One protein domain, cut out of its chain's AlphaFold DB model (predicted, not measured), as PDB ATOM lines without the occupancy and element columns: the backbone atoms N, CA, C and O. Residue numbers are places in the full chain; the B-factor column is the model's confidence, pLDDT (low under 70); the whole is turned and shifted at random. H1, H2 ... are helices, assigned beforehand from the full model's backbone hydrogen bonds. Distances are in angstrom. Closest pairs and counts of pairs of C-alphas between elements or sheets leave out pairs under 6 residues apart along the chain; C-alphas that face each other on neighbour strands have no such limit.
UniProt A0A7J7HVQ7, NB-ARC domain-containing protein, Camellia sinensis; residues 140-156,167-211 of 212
ATOM      1  N   ARG A 140     144.708  96.731  82.782       64.69
ATOM      2  CA  ARG A 140     143.401  97.024  82.174       64.69
ATOM      3  C   ARG A 140     142.251  96.560  83.069       64.69
ATOM      4  O   ARG A 140     141.282  97.292  83.243       64.69
ATOM      5  N   LEU A 141     142.398  95.394  83.698       65.31
ATOM      6  CA  LEU A 141     141.439  94.891  84.680       65.31
ATOM      7  C   LEU A 141     141.335  95.808  85.903       65.31
ATOM      8  O   LEU A 141     140.224  96.130  86.310       65.31
ATOM      9  N   ILE A 142     142.461  96.266  86.464       71.19
ATOM     10  CA  ILE A 142     142.444  97.189  87.613       71.19
ATOM     11  C   ILE A 142     141.774  98.514  87.232       71.19
ATOM     12  O   ILE A 142     140.940  99.002  87.985       71.19
ATOM     13  N   MET A 143     142.088  99.066  86.057       73.25
ATOM     14  CA  MET A 143     141.432 100.273  85.549       73.25
ATOM     15  C   MET A 143     139.907 100.109  85.495       73.25
ATOM     16  O   MET A 143     139.189 100.966  85.995       73.25
ATOM     17  N   ASN A 144     139.412  99.001  84.938       72.19
ATOM     18  CA  ASN A 144     137.972  98.749  84.857       72.19
ATOM     19  C   ASN A 144     137.327  98.641  86.245       72.19
ATOM     20  O   ASN A 144     136.270  99.217  86.457       72.19
ATOM     21  N   VAL A 145     137.987  97.962  87.191       73.06
ATOM     22  CA  VAL A 145     137.499  97.845  88.576       73.06
ATOM     23  C   VAL A 145     137.407  99.214  89.249       73.06
ATOM     24  O   VAL A 145     136.426  99.492  89.928       73.06
ATOM     25  N   VAL A 146     138.409 100.080  89.060       76.94
ATOM     26  CA  VAL A 146     138.375 101.436  89.624       76.94
ATOM     27  C   VAL A 146     137.257 102.259  88.982       76.94
ATOM     28  O   VAL A 146     136.514 102.913  89.703       76.94
ATOM     29  N   MET A 147     137.089 102.193  87.659       81.19
ATOM     30  CA  MET A 147     136.023 102.922  86.959       81.19
ATOM     31  C   MET A 147     134.618 102.461  87.363       81.19
ATOM     32  O   MET A 147     133.731 103.295  87.481       81.19
ATOM     33  N   GLU A 148     134.411 101.163  87.597       77.50
ATOM     34  CA  GLU A 148     133.142 100.624  88.106       77.50
ATOM     35  C   GLU A 148     132.862 101.131  89.528       77.50
ATOM     36  O   GLU A 148     131.776 101.636  89.801       77.50
ATOM     37  N   ALA A 149     133.866 101.095  90.409       74.94
ATOM     38  CA  ALA A 149     133.735 101.601  91.774       74.94
ATOM     39  C   ALA A 149     133.453 103.114  91.841       74.94
ATOM     40  O   ALA A 149     132.806 103.559  92.778       74.94
ATOM     41  N   LEU A 150     133.895 103.900  90.850       76.94
ATOM     42  CA  LEU A 150     133.570 105.330  90.756       76.94
ATOM     43  C   LEU A 150     132.096 105.608  90.415       76.94
ATOM     44  O   LEU A 150     131.655 106.735  90.597       76.94
ATOM     45  N   THR A 151     131.351 104.622  89.906       77.75
ATOM     46  CA  THR A 151     129.914 104.767  89.590       77.75
ATOM     47  C   THR A 151     128.992 104.339  90.730       77.75
ATOM     48  O   THR A 151     127.776 104.451  90.611       77.75
ATOM     49  N   ASP A 152     129.562 103.820  91.817       74.12
ATOM     50  CA  ASP A 152     128.818 103.394  92.992       74.12
ATOM     51  C   ASP A 152     128.798 104.527  94.025       74.12
ATOM     52  O   ASP A 152     129.789 104.774  94.713       74.12
ATOM     53  N   ASP A 153     127.646 105.185  94.164       69.69
ATOM     54  CA  ASP A 153     127.438 106.308  95.092       69.69
ATOM     55  C   ASP A 153     127.643 105.936  96.575       69.69
ATOM     56  O   ASP A 153     127.707 106.811  97.441       69.69
ATOM     57  N   SER A 154     127.736 104.641  96.907       61.75
ATOM     58  CA  SER A 154     128.081 104.191  98.261       61.75
ATOM     59  C   SER A 154     129.592 104.217  98.542       61.75
ATOM     60  O   SER A 154     130.004 104.099  99.704       61.75
ATOM     61  N   ILE A 155     130.427 104.396  97.511       60.66
ATOM     62  CA  ILE A 155     131.889 104.374  97.591       60.66
ATOM     63  C   ILE A 155     132.452 105.793  97.478       60.66
ATOM     64  O   ILE A 155     132.612 106.353  96.402       60.66
ATOM     65  N   ASN A 156     132.881 106.339  98.616       63.06
ATOM     66  CA  ASN A 156     133.444 107.695  98.684       63.06
ATOM     67  C   ASN A 156     134.983 107.736  98.657       63.06
ATOM     68  O   ASN A 156     135.574 108.815  98.673       63.06
ATOM     69  N   GLY A 167     153.905 102.197  88.618       69.56
ATOM     70  CA  GLY A 167     153.021 103.080  87.844       69.56
ATOM     71  C   GLY A 167     151.673 103.414  88.495       69.56
ATOM     72  O   GLY A 167     150.726 103.735  87.787       69.56
ATOM     73  N   LYS A 168     151.559 103.372  89.831       78.50
ATOM     74  CA  LYS A 168     150.312 103.714  90.558       78.50
ATOM     75  C   LYS A 168     149.820 105.130  90.255       78.50
ATOM     76  O   LYS A 168     148.667 105.314  89.895       78.50
ATOM     77  N   THR A 169     150.708 106.119  90.337       78.25
ATOM     78  CA  THR A 169     150.382 107.519  90.025       78.25
ATOM     79  C   THR A 169     149.964 107.678  88.564       78.25
ATOM     80  O   THR A 169     149.055 108.442  88.258       78.25
ATOM     81  N   THR A 170     150.576 106.913  87.655       81.88
ATOM     82  CA  THR A 170     150.172 106.870  86.243       81.88
ATOM     83  C   THR A 170     148.763 106.307  86.086       81.88
ATOM     84  O   THR A 170     147.979 106.854  85.322       81.88
ATOM     85  N   LEU A 171     148.411 105.257  86.833       81.31
ATOM     86  CA  LEU A 171     147.062 104.701  86.819       81.31
ATOM     87  C   LEU A 171     146.023 105.722  87.312       81.31
ATOM     88  O   LEU A 171     145.013 105.893  86.646       81.31
ATOM     89  N   VAL A 172     146.290 106.431  88.416       84.44
ATOM     90  CA  VAL A 172     145.389 107.482  88.934       84.44
ATOM     91  C   VAL A 172     145.189 108.601  87.908       84.44
ATOM     92  O   VAL A 172     144.057 109.017  87.683       84.44
ATOM     93  N   LYS A 173     146.259 109.043  87.234       85.69
ATOM     94  CA  LYS A 173     146.182 110.050  86.158       85.69
ATOM     95  C   LYS A 173     145.266 109.607  85.011       85.69
ATOM     96  O   LYS A 173     144.444 110.384  84.543       85.69
ATOM     97  N   GLU A 174     145.382 108.353  84.585       82.81
ATOM     98  CA  GLU A 174     144.539 107.792  83.522       82.81
ATOM     99  C   GLU A 174     143.080 107.577  83.969       82.81
ATOM    100  O   GLU A 174     142.166 107.781  83.174       82.81
ATOM    101  N   VAL A 175     142.847 107.197  85.234       83.12
ATOM    102  CA  VAL A 175     141.496 107.103  85.822       83.12
ATOM    103  C   VAL A 175     140.829 108.475  85.841       83.12
ATOM    104  O   VAL A 175     139.705 108.595  85.365       83.12
ATOM    105  N   ALA A 176     141.520 109.505  86.342       85.25
ATOM    106  CA  ALA A 176     140.995 110.869  86.414       85.25
ATOM    107  C   ALA A 176     140.583 111.376  85.026       85.25
ATOM    108  O   ALA A 176     139.442 111.787  84.828       85.25
ATOM    109  N   LYS A 177     141.467 111.204  84.035       87.06
ATOM    110  CA  LYS A 177     141.182 111.546  82.639       87.06
ATOM    111  C   LYS A 177     139.928 110.839  82.109       87.06
ATOM    112  O   LYS A 177     139.073 111.472  81.502       87.06
ATOM    113  N   LYS A 178     139.795 109.531  82.346       84.38
ATOM    114  CA  LYS A 178     138.608 108.776  81.912       84.38
ATOM    115  C   LYS A 178     137.338 109.178  82.657       84.38
ATOM    116  O   LYS A 178     136.263 109.133  82.067       84.38
ATOM    117  N   ALA A 179     137.437 109.520  83.938       84.19
ATOM    118  CA  ALA A 179     136.301 109.980  84.729       84.19
ATOM    119  C   ALA A 179     135.764 111.321  84.202       84.19
ATOM    120  O   ALA A 179     134.547 111.473  84.097       84.19
ATOM    121  N   GLU A 180     136.653 112.234  83.790       87.81
ATOM    122  CA  GLU A 180     136.290 113.476  83.091       87.81
ATOM    123  C   GLU A 180     135.669 113.202  81.715       87.81
ATOM    124  O   GLU A 180     134.582 113.699  81.419       87.81
ATOM    125  N   GLU A 181     136.316 112.377  80.880       87.94
ATOM    126  CA  GLU A 181     135.822 112.026  79.535       87.94
ATOM    127  C   GLU A 181     134.413 111.415  79.585       87.94
ATOM    128  O   GLU A 181     133.551 111.748  78.768       87.94
ATOM    129  N   ASN A 182     134.166 110.553  80.576       86.12
ATOM    130  CA  ASN A 182     132.876 109.905  80.799       86.12
ATOM    131  C   ASN A 182     131.888 110.759  81.605       86.12
ATOM    132  O   ASN A 182     130.751 110.326  81.792       86.12
ATOM    133  N   LYS A 183     132.296 111.944  82.080       90.44
ATOM    134  CA  LYS A 183     131.485 112.852  82.907       90.44
ATOM    135  C   LYS A 183     130.864 112.160  84.125       90.44
ATOM    136  O   LYS A 183     129.688 112.354  84.421       90.44
ATOM    137  N   LEU A 184     131.653 111.327  84.811       84.69
ATOM    138  CA  LEU A 184     131.198 110.618  86.017       84.69
ATOM    139  C   LEU A 184     130.997 111.563  87.206       84.69
ATOM    140  O   LEU A 184     130.193 111.283  88.087       84.69
ATOM    141  N   PHE A 185     131.714 112.685  87.211       85.50
ATOM    142  CA  PHE A 185     131.628 113.717  88.235       85.50
ATOM    143  C   PHE A 185     131.504 115.087  87.579       85.50
ATOM    144  O   PHE A 185     131.943 115.285  86.445       85.50
ATOM    145  N   ASN A 186     130.931 116.038  88.318       90.44
ATOM    146  CA  ASN A 186     130.856 117.432  87.882       90.44
ATOM    147  C   ASN A 186     132.250 118.052  87.765       90.44
ATOM    148  O   ASN A 186     132.492 118.829  86.853       90.44
ATOM    149  N   GLU A 187     133.141 117.689  88.688       87.62
ATOM    150  CA  GLU A 187     134.519 118.160  88.754       87.62
ATOM    151  C   GLU A 187     135.436 117.013  89.174       87.62
ATOM    152  O   GLU A 187     135.086 116.208  90.045       87.62
ATOM    153  N   VAL A 188     136.621 116.949  88.570       87.00
ATOM    154  CA  VAL A 188     137.671 115.985  88.906       87.00
ATOM    155  C   VAL A 188     138.942 116.770  89.188       87.00
ATOM    156  O   VAL A 188     139.407 117.547  88.366       87.00
ATOM    157  N   VAL A 189     139.514 116.562  90.372       87.00
ATOM    158  CA  VAL A 189     140.703 117.290  90.825       87.00
ATOM    159  C   VAL A 189     141.822 116.296  91.079       87.00
ATOM    160  O   VAL A 189     141.653 115.330  91.829       87.00
ATOM    161  N   LEU A 190     142.991 116.548  90.489       88.19
ATOM    162  CA  LEU A 190     144.179 115.732  90.706       88.19
ATOM    163  C   LEU A 190     145.233 116.525  91.477       88.19
ATOM    164  O   LEU A 190     145.897 117.403  90.926       88.19
ATOM    165  N   VAL A 191     145.435 116.157  92.743       84.25
ATOM    166  CA  VAL A 191     146.428 116.782  93.624       84.25
ATOM    167  C   VAL A 191     147.576 115.819  93.906       84.25
ATOM    168  O   VAL A 191     147.366 114.688  94.342       84.25
ATOM    169  N   GLU A 192     148.807 116.281  93.687       82.75
ATOM    170  CA  GLU A 192     150.014 115.580  94.124       82.75
ATOM    171  C   GLU A 192     150.415 116.091  95.507       82.75
ATOM    172  O   GLU A 192     150.834 117.234  95.666       82.75
ATOM    173  N   VAL A 193     150.232 115.251  96.521       79.50
ATOM    174  CA  VAL A 193     150.464 115.633  97.915       79.50
ATOM    175  C   VAL A 193     151.957 115.496  98.250       79.50
ATOM    176  O   VAL A 193     152.533 114.435  97.989       79.50
ATOM    177  N   PRO A 194     152.601 116.531  98.826       72.25
ATOM    178  CA  PRO A 194     154.002 116.459  99.232       72.25
ATOM    179  C   PRO A 194     154.210 115.461 100.381       72.25
ATOM    180  O   PRO A 194     153.278 115.126 101.108       72.25
ATOM    181  N   GLN A 195     155.452 114.997 100.565       69.69
ATOM    182  CA  GLN A 195     155.791 114.033 101.626       69.69
ATOM    183  C   GLN A 195     155.526 114.547 103.043       69.69
ATOM    184  O   GLN A 195     155.272 113.732 103.926       69.69
ATOM    185  N   ASP A 196     155.580 115.863 103.245       77.19
ATOM    186  CA  ASP A 196     155.192 116.519 104.492       77.19
ATOM    187  C   ASP A 196     153.866 117.271 104.277       77.19
ATOM    188  O   ASP A 196     153.858 118.451 103.908       77.19
ATOM    189  N   PRO A 197     152.725 116.565 104.360       71.50
ATOM    190  CA  PRO A 197     151.428 117.163 104.115       71.50
ATOM    191  C   PRO A 197     150.966 117.983 105.317       71.50
ATOM    192  O   PRO A 197     150.845 117.468 106.427       71.50
ATOM    193  N   SER A 198     150.565 119.230 105.080       78.38
ATOM    194  CA  SER A 198     149.729 119.968 106.025       78.38
ATOM    195  C   SER A 198     148.307 120.088 105.489       78.38
ATOM    196  O   SER A 198     148.080 120.225 104.284       78.38
ATOM    197  N   PHE A 199     147.329 120.039 106.393       77.00
ATOM    198  CA  PHE A 199     145.915 120.148 106.035       77.00
ATOM    199  C   PHE A 199     145.625 121.437 105.254       77.00
ATOM    200  O   PHE A 199     144.977 121.393 104.211       77.00
ATOM    201  N   THR A 200     146.189 122.562 105.703       80.62
ATOM    202  CA  THR A 200     146.070 123.866 105.037       80.62
ATOM    203  C   THR A 200     146.659 123.849 103.627       80.62
ATOM    204  O   THR A 200     146.067 124.425 102.718       80.62
ATOM    205  N   VAL A 201     147.786 123.161 103.416       80.19
ATOM    206  CA  VAL A 201     148.397 123.034 102.086       80.19
ATOM    207  C   VAL A 201     147.519 122.189 101.168       80.19
ATOM    208  O   VAL A 201     147.226 122.625 100.062       80.19
ATOM    209  N   ILE A 202     147.028 121.031 101.620       77.81
ATOM    210  CA  ILE A 202     146.157 120.173 100.798       77.81
ATOM    211  C   ILE A 202     144.859 120.901 100.434       77.81
ATOM    212  O   ILE A 202     144.466 120.899  99.268       77.81
ATOM    213  N   GLN A 203     144.211 121.559 101.401       82.19
ATOM    214  CA  GLN A 203     143.008 122.349 101.137       82.19
ATOM    215  C   GLN A 203     143.279 123.480 100.147       82.19
ATOM    216  O   GLN A 203     142.497 123.653  99.220       82.19
ATOM    217  N   GLY A 204     144.395 124.199 100.300       84.69
ATOM    218  CA  GLY A 204     144.800 125.244  99.361       84.69
ATOM    219  C   GLY A 204     145.044 124.710  97.948       84.69
ATOM    220  O   GLY A 204     144.623 125.333  96.980       84.69
ATOM    221  N   MET A 205     145.657 123.530  97.811       82.19
ATOM    222  CA  MET A 205     145.882 122.896  96.507       82.19
ATOM    223  C   MET A 205     144.575 122.471  95.830       82.19
ATOM    224  O   MET A 205     144.430 122.648  94.621       82.19
ATOM    225  N   ILE A 206     143.624 121.928  96.596       80.75
ATOM    226  CA  ILE A 206     142.300 121.552  96.080       80.75
ATOM    227  C   ILE A 206     141.499 122.808  95.708       80.75
ATOM    228  O   ILE A 206     140.958 122.873  94.608       80.75
ATOM    229  N   ALA A 207     141.461 123.813  96.591       86.56
ATOM    230  CA  ALA A 207     140.771 125.084  96.364       86.56
ATOM    231  C   ALA A 207     141.283 125.778  95.097       86.56
ATOM    232  O   ALA A 207     140.482 126.134  94.237       86.56
ATOM    233  N   ALA A 208     142.605 125.841  94.917       87.19
ATOM    234  CA  ALA A 208     143.218 126.425  93.730       87.19
ATOM    235  C   ALA A 208     142.803 125.719  92.427       87.19
ATOM    236  O   ALA A 208     142.618 126.388  91.413       87.19
ATOM    237  N   GLN A 209     142.635 124.389  92.431       83.81
ATOM    238  CA  GLN A 209     142.154 123.673  91.242       83.81
ATOM    239  C   GLN A 209     140.656 123.856  90.990       83.81
ATOM    240  O   GLN A 209     140.239 123.858  89.838       83.81
ATOM    241  N   LEU A 210     139.866 124.050  92.044       85.38
ATOM    242  CA  LEU A 210     138.434 124.339  91.945       85.38
ATOM    243  C   LEU A 210     138.123 125.831  91.715       85.38
ATOM    244  O   LEU A 210     136.966 126.183  91.504       85.38
ATOM    245  N   GLY A 211     139.133 126.707  91.754       85.12
ATOM    246  CA  GLY A 211     138.981 128.151  91.550       85.12
ATOM    247  C   GLY A 211     138.469 128.936  92.765       85.12
ATOM    248  O   GLY A 211     137.852 129.985  92.570       85.12
TER     249      GLY A 211
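AT A GLANCE: This is residues 140 to 156 and 167 to 211 of the 212 residues of the protein "NB-ARC domain-containing protein" of Camellia sinensis (UniProt A0A7J7HVQ7). Two helices, H1 and H2, cross each other as a pair, and a third helix, H3, is set off from them on the far side of a long stretch without a named element, residues 182 to 198, which folds back after H2 and runs between the pair and H3. The arrangement is loose: H3 touches no helix, and residues 195 to 200, where the long link turns into H3, stick out. The printed part has 62 residues with three named helices, H1, H2 and H3 in that order along the chain, and no named strand; the class is all helix. The whole is only just loose, close to compact, with a radius of gyration of the C-alphas of 13.1 A, and the C-alphas span 34 by 26 by 22 A along their three main axes.

HOW THE PARTS SIT: H1, residues 140 to 149, touches H2, residues 168 to 181, with 5 pairs of C-alphas within 8 A. Their closest C-alphas are those of Met 143 and Val 175, 6.8 A apart, and their centres are 10.6 A apart. The two helices run the same way at a steep tilt of 56 degrees. H3, residues 199 to 210, is apart from H1. It is also apart from H2, although it follows H2 in the chain. In H1, H2 and H3 every pair of O i and N i+4 is within hydrogen-bond range.

IN THESE COORDINATES: H1 begins at Arg 140, with its C-alpha at (143.401, 97.024, 82.174), and ends at Ala 149; from first to last C-alpha it is 14.4 A long. H2 runs from Lys 168, with its C-alpha at (150.312, 103.714, 90.558), to Glu 181; it is the longest helix, 14 residues and 20.0 A. H3 runs from Phe 199 to Leu 210, whose C-alpha is at (138.434, 124.339, 91.945), and measures 16.5 A.

THE WHOLE: The two C-alphas farthest apart are those of Leu 141 and Thr 200, at 35.7 A, and the first and last printed C-alphas, of Arg 140 and Gly 211, are 32.8 A apart. Residues 157 to 166 are cut out, and the C-alphas of Asn 156 and Gly 167 are 22.8 A apart across the cut, which lies in the link from H1 to H2. The link from H2 to H3, 17 residues, is long. Residues 195 to 200, of which 199 and 200 belong to H3, stand free. The mean pLDDT of the printed part is 79.6, and the model's confidence is low, under 70, at residues 140 to 141, 153 to 156, 167 and 195.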